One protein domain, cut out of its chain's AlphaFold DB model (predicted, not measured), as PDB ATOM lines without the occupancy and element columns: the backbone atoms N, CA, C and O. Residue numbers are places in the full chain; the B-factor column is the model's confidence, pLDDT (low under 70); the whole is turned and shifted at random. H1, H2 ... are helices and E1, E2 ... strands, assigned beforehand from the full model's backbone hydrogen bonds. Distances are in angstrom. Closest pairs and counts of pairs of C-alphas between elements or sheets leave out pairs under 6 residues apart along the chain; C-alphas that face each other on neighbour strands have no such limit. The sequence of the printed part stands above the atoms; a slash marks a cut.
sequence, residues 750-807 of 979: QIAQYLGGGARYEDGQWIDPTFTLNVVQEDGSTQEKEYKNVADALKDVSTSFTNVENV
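What this domain is: This is residues 750 to 807 of the 979 residues of the protein "Coiled stalk of trimeric autotransporter adhesin" of Bartonella sp. AR 15-3 (UniProt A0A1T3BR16). Two antiparallel hairpins follow each other along a thin rod, each with one helix packed on one side: short H1 beside the small hairpin E1 E2, and long H2 running along the larger hairpin E3 E4, mostly over E3. The 58 printed residues hold two named helices and four named strands, in the order H1 E1 E2 E3 E4 H2, and the strands make two separate two-stranded antiparallel sheets. The class is mixed, helices and strands. The whole is loose, with a radius of gyration of the C-alphas of 14.5 A and spans of 49 by 15 by 12 A.

How they stand to each other: H1, residues 750 to 755, comes closest to E1, residues 760 to 762, at the C-alphas of Ala 752 and Arg 760, 4.9 A. E1 and E2, residues 765 to 767, form a hairpin, with N 765 and O 762 2.9 A apart, within hydrogen-bond range. E3, residues 771 to 776, and E4, residues 782 to 787, form the other hairpin, with N 775 and O 783 at 2.8 A. E2 and E3 are apart. H2, residues 790 to 807, comes closest to E3 at the C-alphas of Val 776 and Ser 800, 4.5 A. H1 and H2 are close but not clearly touching, their closest C-alphas, of Leu 755 and Val 790, 7.8 A apart. Every O i to N i+4 pair is within hydrogen-bond range in H1, and 8 of 14 in H2.

Where its parts are: H1 begins at C-alpha 750, (96.551, -3.428, -100.350). E3 measures 15.9 A, E4 16.0 A and H2 28.0 A; H2 ends at C-alpha 807, (82.731, 12.937, -137.317).

The domain as a whole: The C-alphas farthest apart, of Asp 763 and Val 807, are 49.3 A apart. The printed part has no cut, and its links are tight. Residues 780 and 806 to 807 have pLDDT under 70.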
ATOM      1  N   GLN A 750      97.803  -4.181-100.286       91.81
ATOM      2  CA  GLN A 750      96.551  -3.428-100.350       91.81
ATOM      3  C   GLN A 750      96.614  -2.268-101.356       91.81
ATOM      4  O   GLN A 750      95.657  -2.055-102.101       91.81
ATOM      5  N   ILE A 751      97.744  -1.554-101.422       90.56
ATOM      6  CA  ILE A 751      97.987  -0.502-102.423       90.56
ATOM      7  C   ILE A 751      97.959  -1.094-103.840       90.56
ATOM      8  O   ILE A 751      97.333  -0.523-104.731       90.56
ATOM      9  N   ALA A 752      98.566  -2.267-104.044       89.88
ATOM     10  CA  ALA A 752      98.551  -2.945-105.336       89.88
ATOM     11  C   ALA A 752      97.128  -3.319-105.791       89.88
ATOM     12  O   ALA A 752      96.758  -3.066-106.937       89.88
ATOM     13  N   GLN A 753      96.293  -3.834-104.878       88.56
ATOM     14  CA  GLN A 753      94.878  -4.102-105.162       88.56
ATOM     15  C   GLN A 753      94.109  -2.836-105.565       88.56
ATOM     16  O   GLN A 753      93.286  -2.897-106.475       88.56
ATOM     17  N   TYR A 754      94.375  -1.695-104.919       88.31
ATOM     18  CA  TYR A 754      93.716  -0.425-105.247       88.31
ATOM     19  C   TYR A 754      94.139   0.149-106.604       88.31
ATOM     20  O   TYR A 754      93.331   0.810-107.252       88.31
ATOM     21  N   LEU A 755      95.372  -0.108-107.053       89.81
ATOM     22  CA  LEU A 755      95.817   0.263-108.401       89.81
ATOM     23  C   LEU A 755      95.171  -0.613-109.485       89.81
ATOM     24  O   LEU A 755      94.932  -0.134-110.591       89.81
ATOM     25  N   GLY A 756      94.862  -1.878-109.186       86.88
ATOM     26  CA  GLY A 756      94.293  -2.804-110.164       86.88
ATOM     27  C   GLY A 756      95.265  -3.092-111.315       86.88
ATOM     28  O   GLY A 756      96.478  -3.121-111.121       86.88
ATOM     29  N   GLY A 757      94.747  -3.372-112.516       88.12
ATOM     30  CA  GLY A 757      95.572  -3.563-113.724       88.12
ATOM     31  C   GLY A 757      96.622  -4.687-113.646       88.12
ATOM     32  O   GLY A 757      97.570  -4.687-114.421       88.12
ATOM     33  N   GLY A 758      96.517  -5.620-112.695       89.19
ATOM     34  CA  GLY A 758      97.539  -6.651-112.458       89.19
ATOM     35  C   GLY A 758      98.740  -6.213-111.604       89.19
ATOM     36  O   GLY A 758      99.683  -7.000-111.466       89.19
ATOM     37  N   ALA A 759      98.703  -5.013-111.005       93.12
ATOM     38  CA  ALA A 759      99.705  -4.579-110.036       93.12
ATOM     39  C   ALA A 759      99.780  -5.536-108.838       93.12
ATOM     40  O   ALA A 759      98.757  -6.008-108.333       93.12
ATOM     41  N   ARG A 760     100.997  -5.802-108.355       91.88
ATOM     42  CA  ARG A 760     101.248  -6.622-107.157       91.88
ATOM     43  C   ARG A 760     102.582  -6.279-106.499       91.88
ATOM     44  O   ARG A 760     103.447  -5.663-107.119       91.88
ATOM     45  N   TYR A 761     102.731  -6.705-105.249       90.06
ATOM     46  CA  TYR A 761     103.982  -6.637-104.501       90.06
ATOM     47  C   TYR A 761     104.420  -8.061-104.133       90.06
ATOM     48  O   TYR A 761     103.730  -8.757-103.386       90.06
ATOM     49  N   GLU A 762     105.531  -8.514-104.707       87.31
ATOM     50  CA  GLU A 762     105.973  -9.915-104.704       87.31
ATOM     51  C   GLU A 762     107.509  -9.955-104.623       87.31
ATOM     52  O   GLU A 762     108.178  -9.093-105.186       87.31
ATOM     53  N   ASP A 763     108.077 -10.882-103.844       84.56
ATOM     54  CA  ASP A 763     109.529 -11.004-103.591       84.56
ATOM     55  C   ASP A 763     110.251  -9.693-103.197       84.56
ATOM     56  O   ASP A 763     111.428  -9.472-103.482       84.56
ATOM     57  N   GLY A 764     109.533  -8.799-102.507       83.25
ATOM     58  CA  GLY A 764     110.035  -7.488-102.081       83.25
ATOM     59  C   GLY A 764     110.051  -6.417-103.181       83.25
ATOM     60  O   GLY A 764     110.460  -5.284-102.913       83.25
ATOM     61  N   GLN A 765     109.586  -6.739-104.389       86.94
ATOM     62  CA  GLN A 765     109.559  -5.854-105.551       86.94
ATOM     63  C   GLN A 765     108.130  -5.452-105.931       86.94
ATOM     64  O   GLN A 765     107.161  -6.184-105.720       86.94
ATOM     65  N   TRP A 766     108.009  -4.256-106.502       91.50
ATOM     66  CA  TRP A 766     106.775  -3.770-107.108       91.50
ATOM     67  C   TRP A 766     106.672  -4.231-108.556       91.50
ATOM     68  O   TRP A 766     107.659  -4.220-109.287       91.50
ATOM     69  N   ILE A 767     105.461  -4.601-108.961       90.12
ATOM     70  CA  ILE A 767     105.118  -4.895-110.349       90.12
ATOM     71  C   ILE A 767     103.998  -3.938-110.750       90.12
ATOM     72  O   ILE A 767     102.937  -3.923-110.121       90.12
ATOM     73  N   ASP A 768     104.277  -3.126-111.768       89.31
ATOM     74  CA  ASP A 768     103.424  -2.024-112.213       89.31
ATOM     75  C   ASP A 768     102.064  -2.509-112.751       89.31
ATOM     76  O   ASP A 768     101.977  -3.594-113.343       89.31
ATOM     77  N   PRO A 769     100.986  -1.710-112.605       91.19
ATOM     78  CA  PRO A 769      99.719  -1.996-113.264       91.19
ATOM     79  C   PRO A 769      99.858  -1.898-114.787       91.19
ATOM     80  O   PRO A 769     100.732  -1.224-115.326       91.19
ATOM     81  N   THR A 770      98.942  -2.539-115.503       92.19
ATOM     82  CA  THR A 770      98.719  -2.357-116.936       92.19
ATOM     83  C   THR A 770      97.233  -2.135-117.182       92.19
ATOM     84  O   THR A 770      96.403  -2.981-116.851       92.19
ATOM     85  N   PHE A 771      96.896  -0.986-117.758       89.62
ATOM     86  CA  PHE A 771      95.544  -0.645-118.189       89.62
ATOM     87  C   PHE A 771      95.499  -0.679-119.713       89.62
ATOM     88  O   PHE A 771      96.291   0.011-120.353       89.62
ATOM     89  N   THR A 772      94.584  -1.456-120.282       89.56
ATOM     90  CA  THR A 772      94.420  -1.593-121.735       89.56
ATOM     91  C   THR A 772      93.106  -0.945-122.149       89.56
ATOM     92  O   THR A 772      92.054  -1.279-121.602       89.56
ATOM     93  N   LEU A 773      93.167   0.019-123.068       87.06
ATOM     94  CA  LEU A 773      92.034   0.862-123.451       87.06
ATOM     95  C   LEU A 773      91.961   1.009-124.974       87.06
ATOM     96  O   LEU A 773      92.988   1.093-125.644       87.06
ATOM     97  N   ASN A 774      90.739   1.077-125.505       86.31
ATOM     98  CA  ASN A 774      90.486   1.417-126.902       86.31
ATOM     99  C   ASN A 774      90.305   2.932-127.028       86.31
ATOM    100  O   ASN A 774      89.357   3.492-126.478       86.31
ATOM    101  N   VAL A 775      91.224   3.572-127.746       87.06
ATOM    102  CA  VAL A 775      91.308   5.021-127.952       87.06
ATOM    103  C   VAL A 775      90.776   5.354-129.347       87.06
ATOM    104  O   VAL A 775      91.163   4.704-130.320       87.06
ATOM    105  N   VAL A 776      89.895   6.350-129.457       82.81
ATOM    106  CA  VAL A 776      89.357   6.820-130.748       82.81
ATOM    107  C   VAL A 776      90.332   7.820-131.369       82.81
ATOM    108  O   VAL A 776      90.742   8.776-130.710       82.81
ATOM    109  N   GLN A 777      90.699   7.606-132.630       82.38
ATOM    110  CA  GLN A 777      91.595   8.458-133.417       82.38
ATOM    111  C   GLN A 777      90.816   9.552-134.166       82.38
ATOM    112  O   GLN A 777      89.597   9.466-134.305       82.38
ATOM    113  N   GLU A 778      91.513  10.573-134.675       75.69
ATOM    114  CA  GLU A 778      90.904  11.714-135.393       75.69
ATOM    115  C   GLU A 778      90.117  11.310-136.657       75.69
ATOM    116  O   GLU A 778      89.220  12.035-137.076       75.69
ATOM    117  N   ASP A 779      90.410  10.147-137.250       71.00
ATOM    118  CA  ASP A 779      89.699   9.592-138.414       71.00
ATOM    119  C   ASP A 779      88.455   8.752-138.050       71.00
ATOM    120  O   ASP A 779      87.820   8.163-138.924       71.00
ATOM    121  N   GLY A 780      88.109   8.672-136.758       69.56
ATOM    122  CA  GLY A 780      87.001   7.870-136.237       69.56
ATOM    123  C   GLY A 780      87.312   6.379-136.045       69.56
ATOM    124  O   GLY A 780      86.427   5.630-135.625       69.56
ATOM    125  N   SER A 781      88.538   5.920-136.320       79.81
ATOM    126  CA  SER A 781      88.969   4.543-136.037       79.81
ATOM    127  C   SER A 781      89.333   4.329-134.557       79.81
ATOM    128  O   SER A 781      89.564   5.282-133.811       79.81
ATOM    129  N   THR A 782      89.393   3.072-134.099       81.69
ATOM    130  CA  THR A 782      89.802   2.718-132.725       81.69
ATOM    131  C   THR A 782      91.147   1.997-132.692       81.69
ATOM    132  O   THR A 782      91.361   1.043-133.440       81.69
ATOM    133  N   GLN A 783      92.025   2.393-131.767       84.12
ATOM    134  CA  GLN A 783      93.309   1.739-131.496       84.12
ATOM    135  C   GLN A 783      93.389   1.271-130.040       84.12
ATOM    136  O   GLN A 783      93.172   2.054-129.118       84.12
ATOM    137  N   GLU A 784      93.759   0.011-129.829       88.56
ATOM    138  CA  GLU A 784      94.045  -0.539-128.502       88.56
ATOM    139  C   GLU A 784      95.446  -0.106-128.028       88.56
ATOM    140  O   GLU A 784      96.419  -0.203-128.782       88.56
ATOM    141  N   LYS A 785      95.560   0.389-126.790       88.19
ATOM    142  CA  LYS A 785      96.816   0.899-126.215       88.19
ATOM    143  C   LYS A 785      96.936   0.568-124.724       88.19
ATOM    144  O   LYS A 785      95.946   0.575-123.992       88.19
ATOM    145  N   GLU A 786      98.163   0.280-124.281       91.62
ATOM    146  CA  GLU A 786      98.498  -0.022-122.882       91.62
ATOM    147  C   GLU A 786      99.112   1.175-122.141       91.62
ATOM    148  O   GLU A 786      99.923   1.920-122.693       91.62
ATOM    149  N   TYR A 787      98.811   1.279-120.843       89.00
ATOM    150  CA  TYR A 787      99.324   2.303-119.932       89.00
ATOM    151  C   TYR A 787      99.809   1.673-118.625       89.00
ATOM    152  O   TYR A 787      99.135   0.802-118.076       89.00
ATOM    153  N   LYS A 788     100.954   2.128-118.096       89.62
ATOM    154  CA  LYS A 788     101.552   1.599-116.849       89.62
ATOM    155  C   LYS A 788     101.238   2.423-115.591       89.62
ATOM    156  O   LYS A 788     101.711   2.118-114.504       89.62
ATOM    157  N   ASN A 789     100.431   3.476-115.721       87.38
ATOM    158  CA  ASN A 789      99.910   4.258-114.600       87.38
ATOM    159  C   ASN A 789      98.514   4.815-114.932       87.38
ATOM    160  O   ASN A 789      98.114   4.871-116.095       87.38
ATOM    161  N   VAL A 790      97.779   5.224-113.895       88.31
ATOM    162  CA  VAL A 790      96.385   5.692-114.006       88.31
ATOM    163  C   VAL A 790      96.272   7.046-114.721       88.31
ATOM    164  O   VAL A 790      95.293   7.284-115.426       88.31
ATOM    165  N   ALA A 791      97.253   7.938-114.557       87.88
ATOM    166  CA  ALA A 791      97.180   9.303-115.078       87.88
ATOM    167  C   ALA A 791      97.244   9.338-116.615       87.88
ATOM    168  O   ALA A 791      96.412   9.990-117.246       87.88
ATOM    169  N   ASP A 792      98.176   8.593-117.214       87.75
ATOM    170  CA  ASP A 792      98.304   8.518-118.674       87.75
ATOM    171  C   ASP A 792      97.110   7.795-119.320       87.75
ATOM    172  O   ASP A 792      96.645   8.203-120.382       87.75
ATOM    173  N   ALA A 793      96.562   6.773-118.650       87.38
ATOM    174  CA  ALA A 793      95.384   6.040-119.117       87.38
ATOM    175  C   ALA A 793      94.142   6.944-119.237       87.38
ATOM    176  O   ALA A 793      93.433   6.912-120.241       87.38
ATOM    177  N   LEU A 794      93.889   7.786-118.227       88.12
ATOM    178  CA  LEU A 794      92.748   8.710-118.224       88.12
ATOM    179  C   LEU A 794      92.910   9.870-119.219       88.12
ATOM    180  O   LEU A 794      91.911  10.397-119.712       88.12
ATOM    181  N   LYS A 795      94.149  10.258-119.538       87.50
ATOM    182  CA  LYS A 795      94.446  11.347-120.476       87.50
ATOM    183  C   LYS A 795      93.951  11.039-121.893       87.50
ATOM    184  O   LYS A 795      93.206  11.835-122.459       87.50
ATOM    185  N   ASP A 796      94.308   9.882-122.443       85.12
ATOM    186  CA  ASP A 796      93.957   9.522-123.827       85.12
ATOM    187  C   ASP A 796      92.464   9.146-123.989       85.12
ATOM    188  O   ASP A 796      91.882   9.318-125.066       85.12
ATOM    189  N   VAL A 797      91.793   8.718-122.909       85.19
ATOM    190  CA  VAL A 797      90.320   8.590-122.877       85.19
ATOM    191  C   VAL A 797      89.657   9.951-123.087       85.19
ATOM    192  O   VAL A 797      88.694  10.054-123.843       85.19
ATOM    193  N   SER A 798      90.200  11.014-122.483       85.06
ATOM    194  CA  SER A 798      89.694  12.374-122.687       85.06
ATOM    195  C   SER A 798      89.826  12.827-124.145       85.06
ATOM    196  O   SER A 798      88.908  13.458-124.657       85.06
ATOM    197  N   THR A 799      90.925  12.483-124.825       82.19
ATOM    198  CA  THR A 799      91.122  12.771-126.258       82.19
ATOM    199  C   THR A 799      90.151  11.987-127.146       82.19
ATOM    200  O   THR A 799      89.635  12.529-128.120       82.19
ATOM    201  N   SER A 800      89.838  10.738-126.784       83.19
ATOM    202  CA  SER A 800      88.894   9.901-127.542       83.19
ATOM    203  C   SER A 800      87.499  10.522-127.644       83.19
ATOM    204  O   SER A 800      86.858  10.411-128.686       83.19
ATOM    205  N   PHE A 801      87.027  11.193-126.587       81.25
ATOM    206  CA  PHE A 801      85.722  11.859-126.610       81.25
ATOM    207  C   PHE A 801      85.684  13.051-127.575       81.25
ATOM    208  O   PHE A 801      84.694  13.205-128.285       81.25
ATOM    209  N   THR A 802      86.763  13.836-127.669       76.75
ATOM    210  CA  THR A 802      86.873  14.948-128.633       76.75
ATOM    211  C   THR A 802      86.829  14.458-130.084       76.75
ATOM    212  O   THR A 802      86.200  15.081-130.932       76.75
ATOM    213  N   ASN A 803      87.443  13.310-130.379       76.94
ATOM    214  CA  ASN A 803      87.502  12.786-131.748       76.94
ATOM    215  C   ASN A 803      86.144  12.279-132.276       76.94
ATOM    216  O   ASN A 803      85.902  12.331-133.479       76.94
ATOM    217  N   VAL A 804      85.235  11.838-131.398       72.12
ATOM    218  CA  VAL A 804      83.877  11.403-131.787       72.12
ATOM    219  C   VAL A 804      82.994  12.578-132.233       72.12
ATOM    220  O   VAL A 804      82.121  12.395-133.081       72.12
ATOM    221  N   GLU A 805      83.223  13.777-131.695       71.38
ATOM    222  CA  GLU A 805      82.429  14.981-131.980       71.38
ATOM    223  C   GLU A 805      82.606  15.450-133.440       71.38
ATOM    224  O   GLU A 805      81.626  15.696-134.143       71.38
ATOM    225  N   ASN A 806      83.843  15.429-133.951       63.19
ATOM    226  CA  ASN A 806      84.202  15.914-135.295       63.19
ATOM    227  C   ASN A 806      83.636  15.085-136.471       63.19
ATOM    228  O   ASN A 806      83.603  15.562-137.608       63.19
ATOM    229  N   VAL A 807      83.198  13.840-136.241       62.84
ATOM    230  CA  VAL A 807      82.731  12.937-137.317       62.84
ATOM    231  C   VAL A 807      81.324  13.301-137.819       62.84
ATOM    232  O   VAL A 807      80.962  12.954-138.943       62.84
TER     233      VAL A 807